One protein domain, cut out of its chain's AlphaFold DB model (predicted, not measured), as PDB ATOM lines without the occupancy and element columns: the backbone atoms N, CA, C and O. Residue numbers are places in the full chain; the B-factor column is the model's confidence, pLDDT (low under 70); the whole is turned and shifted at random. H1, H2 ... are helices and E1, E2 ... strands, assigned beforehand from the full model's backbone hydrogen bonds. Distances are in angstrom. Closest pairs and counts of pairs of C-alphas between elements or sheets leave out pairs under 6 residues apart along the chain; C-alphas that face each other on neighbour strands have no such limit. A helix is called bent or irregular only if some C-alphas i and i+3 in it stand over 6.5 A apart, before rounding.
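This is residues 126 to 178 of the 209 residues of the protein "Hypothetical protein" of Polarella glacialis (UniProt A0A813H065). Picture two short, two-stranded hairpins, E2 with E3 and E4 with E5, set next to each other as a small body, with strand E1 alongside E3; helix H1 leads away from E5 as a tail and makes one end of the longest axis, while Phe 132, in the long loop of residues 130 to 141, lies toward the other end. The hairpins meet through few close C-alphas, and the body is loosely built, with no large sheet. The printed part has 53 residues, with five named strands and one named helix in the order E1 E2 E3 E4 E5 H1; the two sheets, E2 - E3 and E4 - E5, are antiparallel, and the class is mixed, helices and strands. The whole is only just loose, close to compact, with a radius of gyration of the C-alphas of 12.2 A, and its outline is elongated, with spans of 40 by 22 by 14 A.

Look first at the hairpin of E2, residues 142 to 144, and E3, residues 149 to 152. These neighbour strands are antiparallel, with 150 degrees between their directions; the C-alphas of Thr 142 and Cys 152 face each other at 4.5 A. Here N 143 and O 151 are 2.8 A apart, and N 151 and O 143 are 3.0 A apart, both within hydrogen-bond range. Now find E1, residues 126 to 129, which pairs with no named strand. Its closest C-alphas to E3 are those of Thr 129 and Met 149, 4.4 A apart, and 10 pairs of C-alphas of E1 and E3 are within 8 A. Then turn to the second hairpin, E4, residues 156 to 158, and E5, residues 164 to 166, antiparallel at 139 degrees. There N 157 and O 165, at 2.8 A, and N 165 and O 157, at 2.9 A, are within hydrogen-bond range. Between the two hairpins, the closest C-alphas of E3 and E5 are those of Cys 152 and Cys 164, 5.5 A apart; E2 and E4 are apart. Last comes H1, residues 168 to 178, which is near E4, with 5 pairs of C-alphas within 10 A and no pair within 8 A. H1 is apart from E1, E2 and E3. In H1 every O i to N i+4 pair is within hydrogen-bond range.

Find C-alpha 142 at (67.286, -62.104, -100.297), where E2 begins; it runs 7.0 A to C-alpha 144. E3 runs 10.0 A from C-alpha 149 to C-alpha 152. Go back to C-alpha 126 at (60.976, -57.445, -100.393), where E1 begins its 9.5 A to C-alpha 129. E4, from C-alpha 156 to 158, and E5, from C-alpha 164 to 166, each measure 6.9 A. From C-alpha 168 at (72.429, -48.804, -90.807), H1 runs 15.3 A to C-alpha 178 at (72.583, -54.532, -76.614); it is not bent.

The two C-alphas farthest apart are those of Phe 132 and Gln 176, at 39.9 A, while the first and last printed C-alphas, Ser 126 and Ala 178, are 26.6 A apart. The printed part has no cut. Look for the long link at residues 130 to 141, the 12 residues between E1 and E2; the links E2 to E3, E3 to E4, E4 to E5 and E5 to H1 are tight. The mean pLDDT of the printed part is 90.8 and that of H1 is 79; no printed residue is under 70.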
ATOM      1  N   SER A 126      60.620 -58.093 -99.120       94.00
ATOM      2  CA  SER A 126      60.976 -57.445-100.393       94.00
ATOM      3  C   SER A 126      59.835 -57.467-101.420       94.00
ATOM      4  O   SER A 126      59.823 -56.704-102.383       94.00
ATOM      5  N   GLY A 127      58.854 -58.349-101.218       89.88
ATOM      6  CA  GLY A 127      57.792 -58.647-102.171       89.88
ATOM      7  C   GLY A 127      58.163 -59.799-103.113       89.88
ATOM      8  O   GLY A 127      59.321 -60.186-103.242       89.88
ATOM      9  N   GLY A 128      57.157 -60.372-103.776       91.31
ATOM     10  CA  GLY A 128      57.329 -61.536-104.649       91.31
ATOM     11  C   GLY A 128      57.368 -62.879-103.911       91.31
ATOM     12  O   GLY A 128      57.436 -62.958-102.681       91.31
ATOM     13  N   THR A 129      57.291 -63.955-104.690       94.88
ATOM     14  CA  THR A 129      57.217 -65.328-104.189       94.88
ATOM     15  C   THR A 129      58.233 -66.221-104.890       94.88
ATOM     16  O   THR A 129      58.577 -66.026-106.052       94.88
ATOM     17  N   CYS A 130      58.723 -67.216-104.162       96.00
ATOM     18  CA  CYS A 130      59.757 -68.158-104.588       96.00
ATOM     19  C   CYS A 130      59.177 -69.581-104.670       96.00
ATOM     20  O   CYS A 130      59.701 -70.536-104.096       96.00
ATOM     21  N   PHE A 131      58.031 -69.726-105.350       94.44
ATOM     22  CA  PHE A 131      57.317 -71.007-105.459       94.44
ATOM     23  C   PHE A 131      58.089 -72.058-106.257       94.44
ATOM     24  O   PHE A 131      58.196 -73.202-105.821       94.44
ATOM     25  N   PHE A 132      58.632 -71.660-107.409       92.00
ATOM     26  CA  PHE A 132      59.279 -72.567-108.362       92.00
ATOM     27  C   PHE A 132      60.803 -72.401-108.426       92.00
ATOM     28  O   PHE A 132      61.466 -73.140-109.147       92.00
ATOM     29  N   GLY A 133      61.375 -71.447-107.686       93.06
ATOM     30  CA  GLY A 133      62.794 -71.110-107.766       93.06
ATOM     31  C   GLY A 133      63.256 -70.174-106.652       93.06
ATOM     32  O   GLY A 133      62.571 -70.010-105.645       93.06
ATOM     33  N   GLY A 134      64.436 -69.583-106.837       95.50
ATOM     34  CA  GLY A 134      64.984 -68.567-105.939       95.50
ATOM     35  C   GLY A 134      64.322 -67.199-106.111       95.50
ATOM     36  O   GLY A 134      63.544 -66.974-107.037       95.50
ATOM     37  N   CYS A 135      64.641 -66.283-105.204       96.81
ATOM     38  CA  CYS A 135      64.254 -64.883-105.327       96.81
ATOM     39  C   CYS A 135      65.030 -64.194-106.453       96.81
ATOM     40  O   CYS A 135      66.163 -64.569-106.754       96.81
ATOM     41  N   ASP A 136      64.409 -63.192-107.077       94.81
ATOM     42  CA  ASP A 136      65.023 -62.453-108.178       94.81
ATOM     43  C   ASP A 136      66.261 -61.674-107.706       94.81
ATOM     44  O   ASP A 136      66.223 -60.983-106.687       94.81
ATOM     45  N   GLN A 137      67.356 -61.767-108.464       94.19
ATOM     46  CA  GLN A 137      68.637 -61.165-108.095       94.19
ATOM     47  C   GLN A 137      68.601 -59.626-108.093       94.19
ATOM     48  O   GLN A 137      69.377 -59.001-107.369       94.19
ATOM     49  N   SER A 138      67.670 -59.005-108.830       94.06
ATOM     50  CA  SER A 138      67.457 -57.546-108.814       94.06
ATOM     51  C   SER A 138      67.035 -57.013-107.441       94.06
ATOM     52  O   SER A 138      67.233 -55.835-107.150       94.06
ATOM     53  N   ARG A 139      66.507 -57.879-106.566       93.94
ATOM     54  CA  ARG A 139      66.083 -57.524-105.205       93.94
ATOM     55  C   ARG A 139      67.245 -57.450-104.215       93.94
ATOM     56  O   ARG A 139      67.035 -57.056-103.072       93.94
ATOM     57  N   GLY A 140      68.458 -57.829-104.618       95.19
ATOM     58  CA  GLY A 140      69.628 -57.858-103.743       95.19
ATOM     59  C   GLY A 140      69.675 -59.098-102.842       95.19
ATOM     60  O   GLY A 140      69.238 -60.186-103.221       95.19
ATOM     61  N   ALA A 141      70.250 -58.945-101.647       95.62
ATOM     62  CA  ALA A 141      70.513 -60.049-100.723       95.62
ATOM     63  C   ALA A 141      69.224 -60.565-100.056       95.62
ATOM     64  O   ALA A 141      68.861 -60.158 -98.948       95.62
ATOM     65  N   THR A 142      68.553 -61.499-100.727       97.12
ATOM     66  CA  THR A 142      67.286 -62.104-100.297       97.12
ATOM     67  C   THR A 142      67.416 -63.603-100.050       97.12
ATOM     68  O   THR A 142      68.286 -64.275-100.607       97.12
ATOM     69  N   TYR A 143      66.514 -64.142 -99.233       96.31
ATOM     70  CA  TYR A 143      66.316 -65.576 -99.073       96.31
ATOM     71  C   TYR A 143      64.830 -65.936 -99.191       96.31
ATOM     72  O   TYR A 143      63.938 -65.131 -98.912       96.31
ATOM     73  N   CYS A 144      64.565 -67.167 -99.625       97.12
ATOM     74  CA  CYS A 144      63.216 -67.712 -99.709       97.12
ATOM     75  C   CYS A 144      62.815 -68.290 -98.349       97.12
ATOM     76  O   CYS A 144      63.460 -69.222 -97.862       97.12
ATOM     77  N   ASN A 145      61.764 -67.754 -97.729       95.81
ATOM     78  CA  ASN A 145      61.275 -68.285 -96.461       95.81
ATOM     79  C   ASN A 145      60.446 -69.575 -96.655       95.81
ATOM     80  O   ASN A 145      60.069 -69.951 -97.768       95.81
ATOM     81  N   SER A 146      60.104 -70.243 -95.549       94.94
ATOM     82  CA  SER A 146      59.291 -71.471 -95.558       94.94
ATOM     83  C   SER A 146      57.904 -71.288 -96.189       94.94
ATOM     84  O   SER A 146      57.324 -72.245 -96.694       94.94
ATOM     85  N   VAL A 147      57.391 -70.056 -96.191       95.88
ATOM     86  CA  VAL A 147      56.085 -69.664 -96.743       95.88
ATOM     87  C   VAL A 147      56.173 -69.269 -98.225       95.88
ATOM     88  O   VAL A 147      55.218 -68.735 -98.779       95.88
ATOM     89  N   LYS A 148      57.312 -69.526 -98.880       96.69
ATOM     90  CA  LYS A 148      57.565 -69.199-100.293       96.69
ATOM     91  C   LYS A 148      57.510 -67.702-100.608       96.69
ATOM     92  O   LYS A 148      57.172 -67.320-101.727       96.69
ATOM     93  N   MET A 149      57.906 -66.855 -99.661       96.62
ATOM     94  CA  MET A 149      58.060 -65.409 -99.848       96.62
ATOM     95  C   MET A 149      59.530 -64.989 -99.823       96.62
ATOM     96  O   MET A 149      60.342 -65.567 -99.096       96.62
ATOM     97  N   CYS A 150      59.846 -63.950-100.595       97.06
ATOM     98  CA  CYS A 150      61.184 -63.374-100.660       97.06
ATOM     99  C   CYS A 150      61.408 -62.341 -99.556       97.06
ATOM    100  O   CYS A 150      60.774 -61.279 -99.532       97.06
ATOM    101  N   VAL A 151      62.337 -62.656 -98.656       96.62
ATOM    102  CA  VAL A 151      62.651 -61.862 -97.465       96.62
ATOM    103  C   VAL A 151      64.094 -61.366 -97.553       96.62
ATOM    104  O   VAL A 151      64.975 -62.082 -98.032       96.62
ATOM    105  N   CYS A 152      64.340 -60.134 -97.119       96.50
ATOM    106  CA  CYS A 152      65.677 -59.569 -97.012       96.50
ATOM    107  C   CYS A 152      66.506 -60.320 -95.969       96.50
ATOM    108  O   CYS A 152      66.005 -60.727 -94.922       96.50
ATOM    109  N   SER A 153      67.794 -60.496 -96.259       94.38
ATOM    110  CA  SER A 153      68.738 -61.076 -95.298       94.38
ATOM    111  C   SER A 153      68.880 -60.183 -94.063       94.38
ATOM    112  O   SER A 153      68.630 -58.981 -94.129       94.38
ATOM    113  N   GLN A 154      69.310 -60.760 -92.940       89.75
ATOM    114  CA  GLN A 154      69.483 -60.029 -91.685       89.75
ATOM    115  C   GLN A 154      70.365 -58.781 -91.865       89.75
ATOM    116  O   GLN A 154      71.416 -58.849 -92.501       89.75
ATOM    117  N   GLY A 155      69.923 -57.648 -91.308       88.62
ATOM    118  CA  GLY A 155      70.592 -56.347 -91.453       88.62
ATOM    119  C   GLY A 155      70.244 -55.586 -92.740       88.62
ATOM    120  O   GLY A 155      70.687 -54.453 -92.908       88.62
ATOM    121  N   ASN A 156      69.436 -56.171 -93.632       93.19
ATOM    122  CA  ASN A 156      68.907 -55.490 -94.809       93.19
ATOM    123  C   ASN A 156      67.394 -55.282 -94.698       93.19
ATOM    124  O   ASN A 156      66.667 -56.151 -94.212       93.19
ATOM    125  N   CYS A 157      66.923 -54.167 -95.244       93.12
ATOM    126  CA  CYS A 157      65.521 -53.778 -95.292       93.12
ATOM    127  C   CYS A 157      65.091 -53.533 -96.733       93.12
ATOM    128  O   CYS A 157      65.870 -53.048 -97.557       93.12
ATOM    129  N   ALA A 158      63.845 -53.872 -97.041       94.50
ATOM    130  CA  ALA A 158      63.239 -53.565 -98.320       94.50
ATOM    131  C   ALA A 158      62.955 -52.064 -98.396       94.50
ATOM    132  O   ALA A 158      62.290 -51.503 -97.524       94.50
ATOM    133  N   ASN A 159      63.450 -51.424 -99.451       92.06
ATOM    134  CA  ASN A 159      63.046 -50.068 -99.795       92.06
ATOM    135  C   ASN A 159      61.624 -50.059-100.395       92.06
ATOM    136  O   ASN A 159      61.014 -51.105-100.627       92.06
ATOM    137  N   GLU A 160      61.113 -48.873-100.722       89.81
ATOM    138  CA  GLU A 160      59.795 -48.700-101.358       89.81
ATOM    139  C   GLU A 160      59.654 -49.444-102.701       89.81
ATOM    140  O   GLU A 160      58.547 -49.735-103.146       89.81
ATOM    141  N   GLN A 161      60.776 -49.789-103.339       90.81
ATOM    142  CA  GLN A 161      60.832 -50.523-104.605       90.81
ATOM    143  C   GLN A 161      60.936 -52.046-104.414       90.81
ATOM    144  O   GLN A 161      60.987 -52.785-105.399       90.81
ATOM    145  N   GLY A 162      60.981 -52.537-103.171       92.75
ATOM    146  CA  GLY A 162      61.138 -53.960-102.871       92.75
ATOM    147  C   GLY A 162      62.560 -54.495-103.076       92.75
ATOM    148  O   GLY A 162      62.745 -55.699-103.268       92.75
ATOM    149  N   VAL A 163      63.568 -53.618-103.056       95.31
ATOM    150  CA  VAL A 163      64.994 -53.967-103.117       95.31
ATOM    151  C   VAL A 163      65.577 -53.931-101.709       95.31
ATOM    152  O   VAL A 163      65.411 -52.953-100.982       95.31
ATOM    153  N   CYS A 164      66.271 -54.997-101.324       95.38
ATOM    154  CA  CYS A 164      66.913 -55.115-100.024       95.38
ATOM    155  C   CYS A 164      68.209 -54.308 -99.986       95.38
ATOM    156  O   CYS A 164      69.181 -54.639-100.672       95.38
ATOM    157  N   MET A 165      68.226 -53.277 -99.150       93.94
ATOM    158  CA  MET A 165      69.378 -52.417 -98.900       93.94
ATOM    159  C   MET A 165      69.796 -52.519 -97.436       93.94
ATOM    160  O   MET A 165      68.975 -52.803 -96.570       93.94
ATOM    161  N   TYR A 166      71.078 -52.298 -97.163       91.50
ATOM    162  CA  TYR A 166      71.599 -52.350 -95.803       91.50
ATOM    163  C   TYR A 166      71.016 -51.218 -94.961       91.50
ATOM    164  O   TYR A 166      71.142 -50.046 -95.326       91.50
ATOM    165  N   ASP A 167      70.401 -51.569 -93.833       86.75
ATOM    166  CA  ASP A 167      69.835 -50.592 -92.913       86.75
ATOM    167  C   ASP A 167      70.783 -50.349 -91.744       86.75
ATOM    168  O   ASP A 167      70.853 -51.094 -90.761       86.75
ATOM    169  N   PHE A 168      71.536 -49.258 -91.864       80.50
ATOM    170  CA  PHE A 168      72.429 -48.804 -90.807       80.50
ATOM    171  C   PHE A 168      71.663 -48.400 -89.544       80.50
ATOM    172  O   PHE A 168      72.211 -48.527 -88.446       80.50
ATOM    173  N   SER A 169      70.409 -47.957 -89.677       79.25
ATOM    174  CA  SER A 169      69.602 -47.502 -88.546       79.25
ATOM    175  C   SER A 169      69.218 -48.674 -87.642       79.25
ATOM    176  O   SER A 169      69.489 -48.629 -86.441       79.25
ATOM    177  N   GLY A 170      68.689 -49.762 -88.209       73.00
ATOM    178  CA  GLY A 170      68.309 -50.960 -87.464       73.00
ATOM    179  C   GLY A 170      69.486 -51.644 -86.766       73.00
ATOM    180  O   GLY A 170      69.378 -52.032 -85.600       73.00
ATOM    181  N   MET A 171      70.651 -51.731 -87.419       74.62
ATOM    182  CA  MET A 171      71.835 -52.322 -86.780       74.62
ATOM    183  C   MET A 171      72.433 -51.438 -85.683       74.62
ATOM    184  O   MET A 171      72.844 -51.957 -84.642       74.62
ATOM    185  N   MET A 172      72.454 -50.113 -85.858       80.25
ATOM    186  CA  MET A 172      72.925 -49.219 -84.797       80.25
ATOM    187  C   MET A 172      71.977 -49.241 -83.592       80.25
ATOM    188  O   MET A 172      72.438 -49.243 -82.450       80.25
ATOM    189  N   GLN A 173      70.670 -49.347 -83.826       79.88
ATOM    190  CA  GLN A 173      69.689 -49.461 -82.752       79.88
ATOM    191  C   GLN A 173      69.791 -50.796 -82.007       79.88
ATOM    192  O   GLN A 173      69.720 -50.823 -80.777       79.88
ATOM    193  N   GLN A 174      70.054 -51.899 -82.713       78.25
ATOM    194  CA  GLN A 174      70.346 -53.177 -82.064       78.25
ATOM    195  C   GLN A 174      71.597 -53.084 -81.180       78.25
ATOM    196  O   GLN A 174      71.608 -53.621 -80.073       78.25
ATOM    197  N   MET A 175      72.628 -52.367 -81.634       81.62
ATOM    198  CA  MET A 175      73.838 -52.138 -80.846       81.62
ATOM    199  C   MET A 175      73.561 -51.281 -79.604       81.62
ATOM    200  O   MET A 175      74.021 -51.630 -78.519       81.62
ATOM    201  N   GLN A 176      72.764 -50.216 -79.727       80.31
ATOM    202  CA  GLN A 176      72.341 -49.400 -78.583       80.31
ATOM    203  C   GLN A 176      71.543 -50.224 -77.562       80.31
ATOM    204  O   GLN A 176      71.845 -50.176 -76.369       80.31
ATOM    205  N   ASN A 177      70.597 -51.048 -78.021       77.00
ATOM    206  CA  ASN A 177      69.805 -51.925 -77.154       77.00
ATOM    207  C   ASN A 177      70.668 -52.998 -76.469       77.00
ATOM    208  O   ASN A 177      70.479 -53.289 -75.287       77.00
ATOM    209  N   ALA A 178      71.648 -53.563 -77.180       80.25
ATOM    210  CA  ALA A 178      72.583 -54.532 -76.614       80.25
ATOM    211  C   ALA A 178      73.496 -53.900 -75.548       80.25
ATOM    212  O   ALA A 178      73.716 -54.502 -74.497       80.25
TER     213      ALA A 178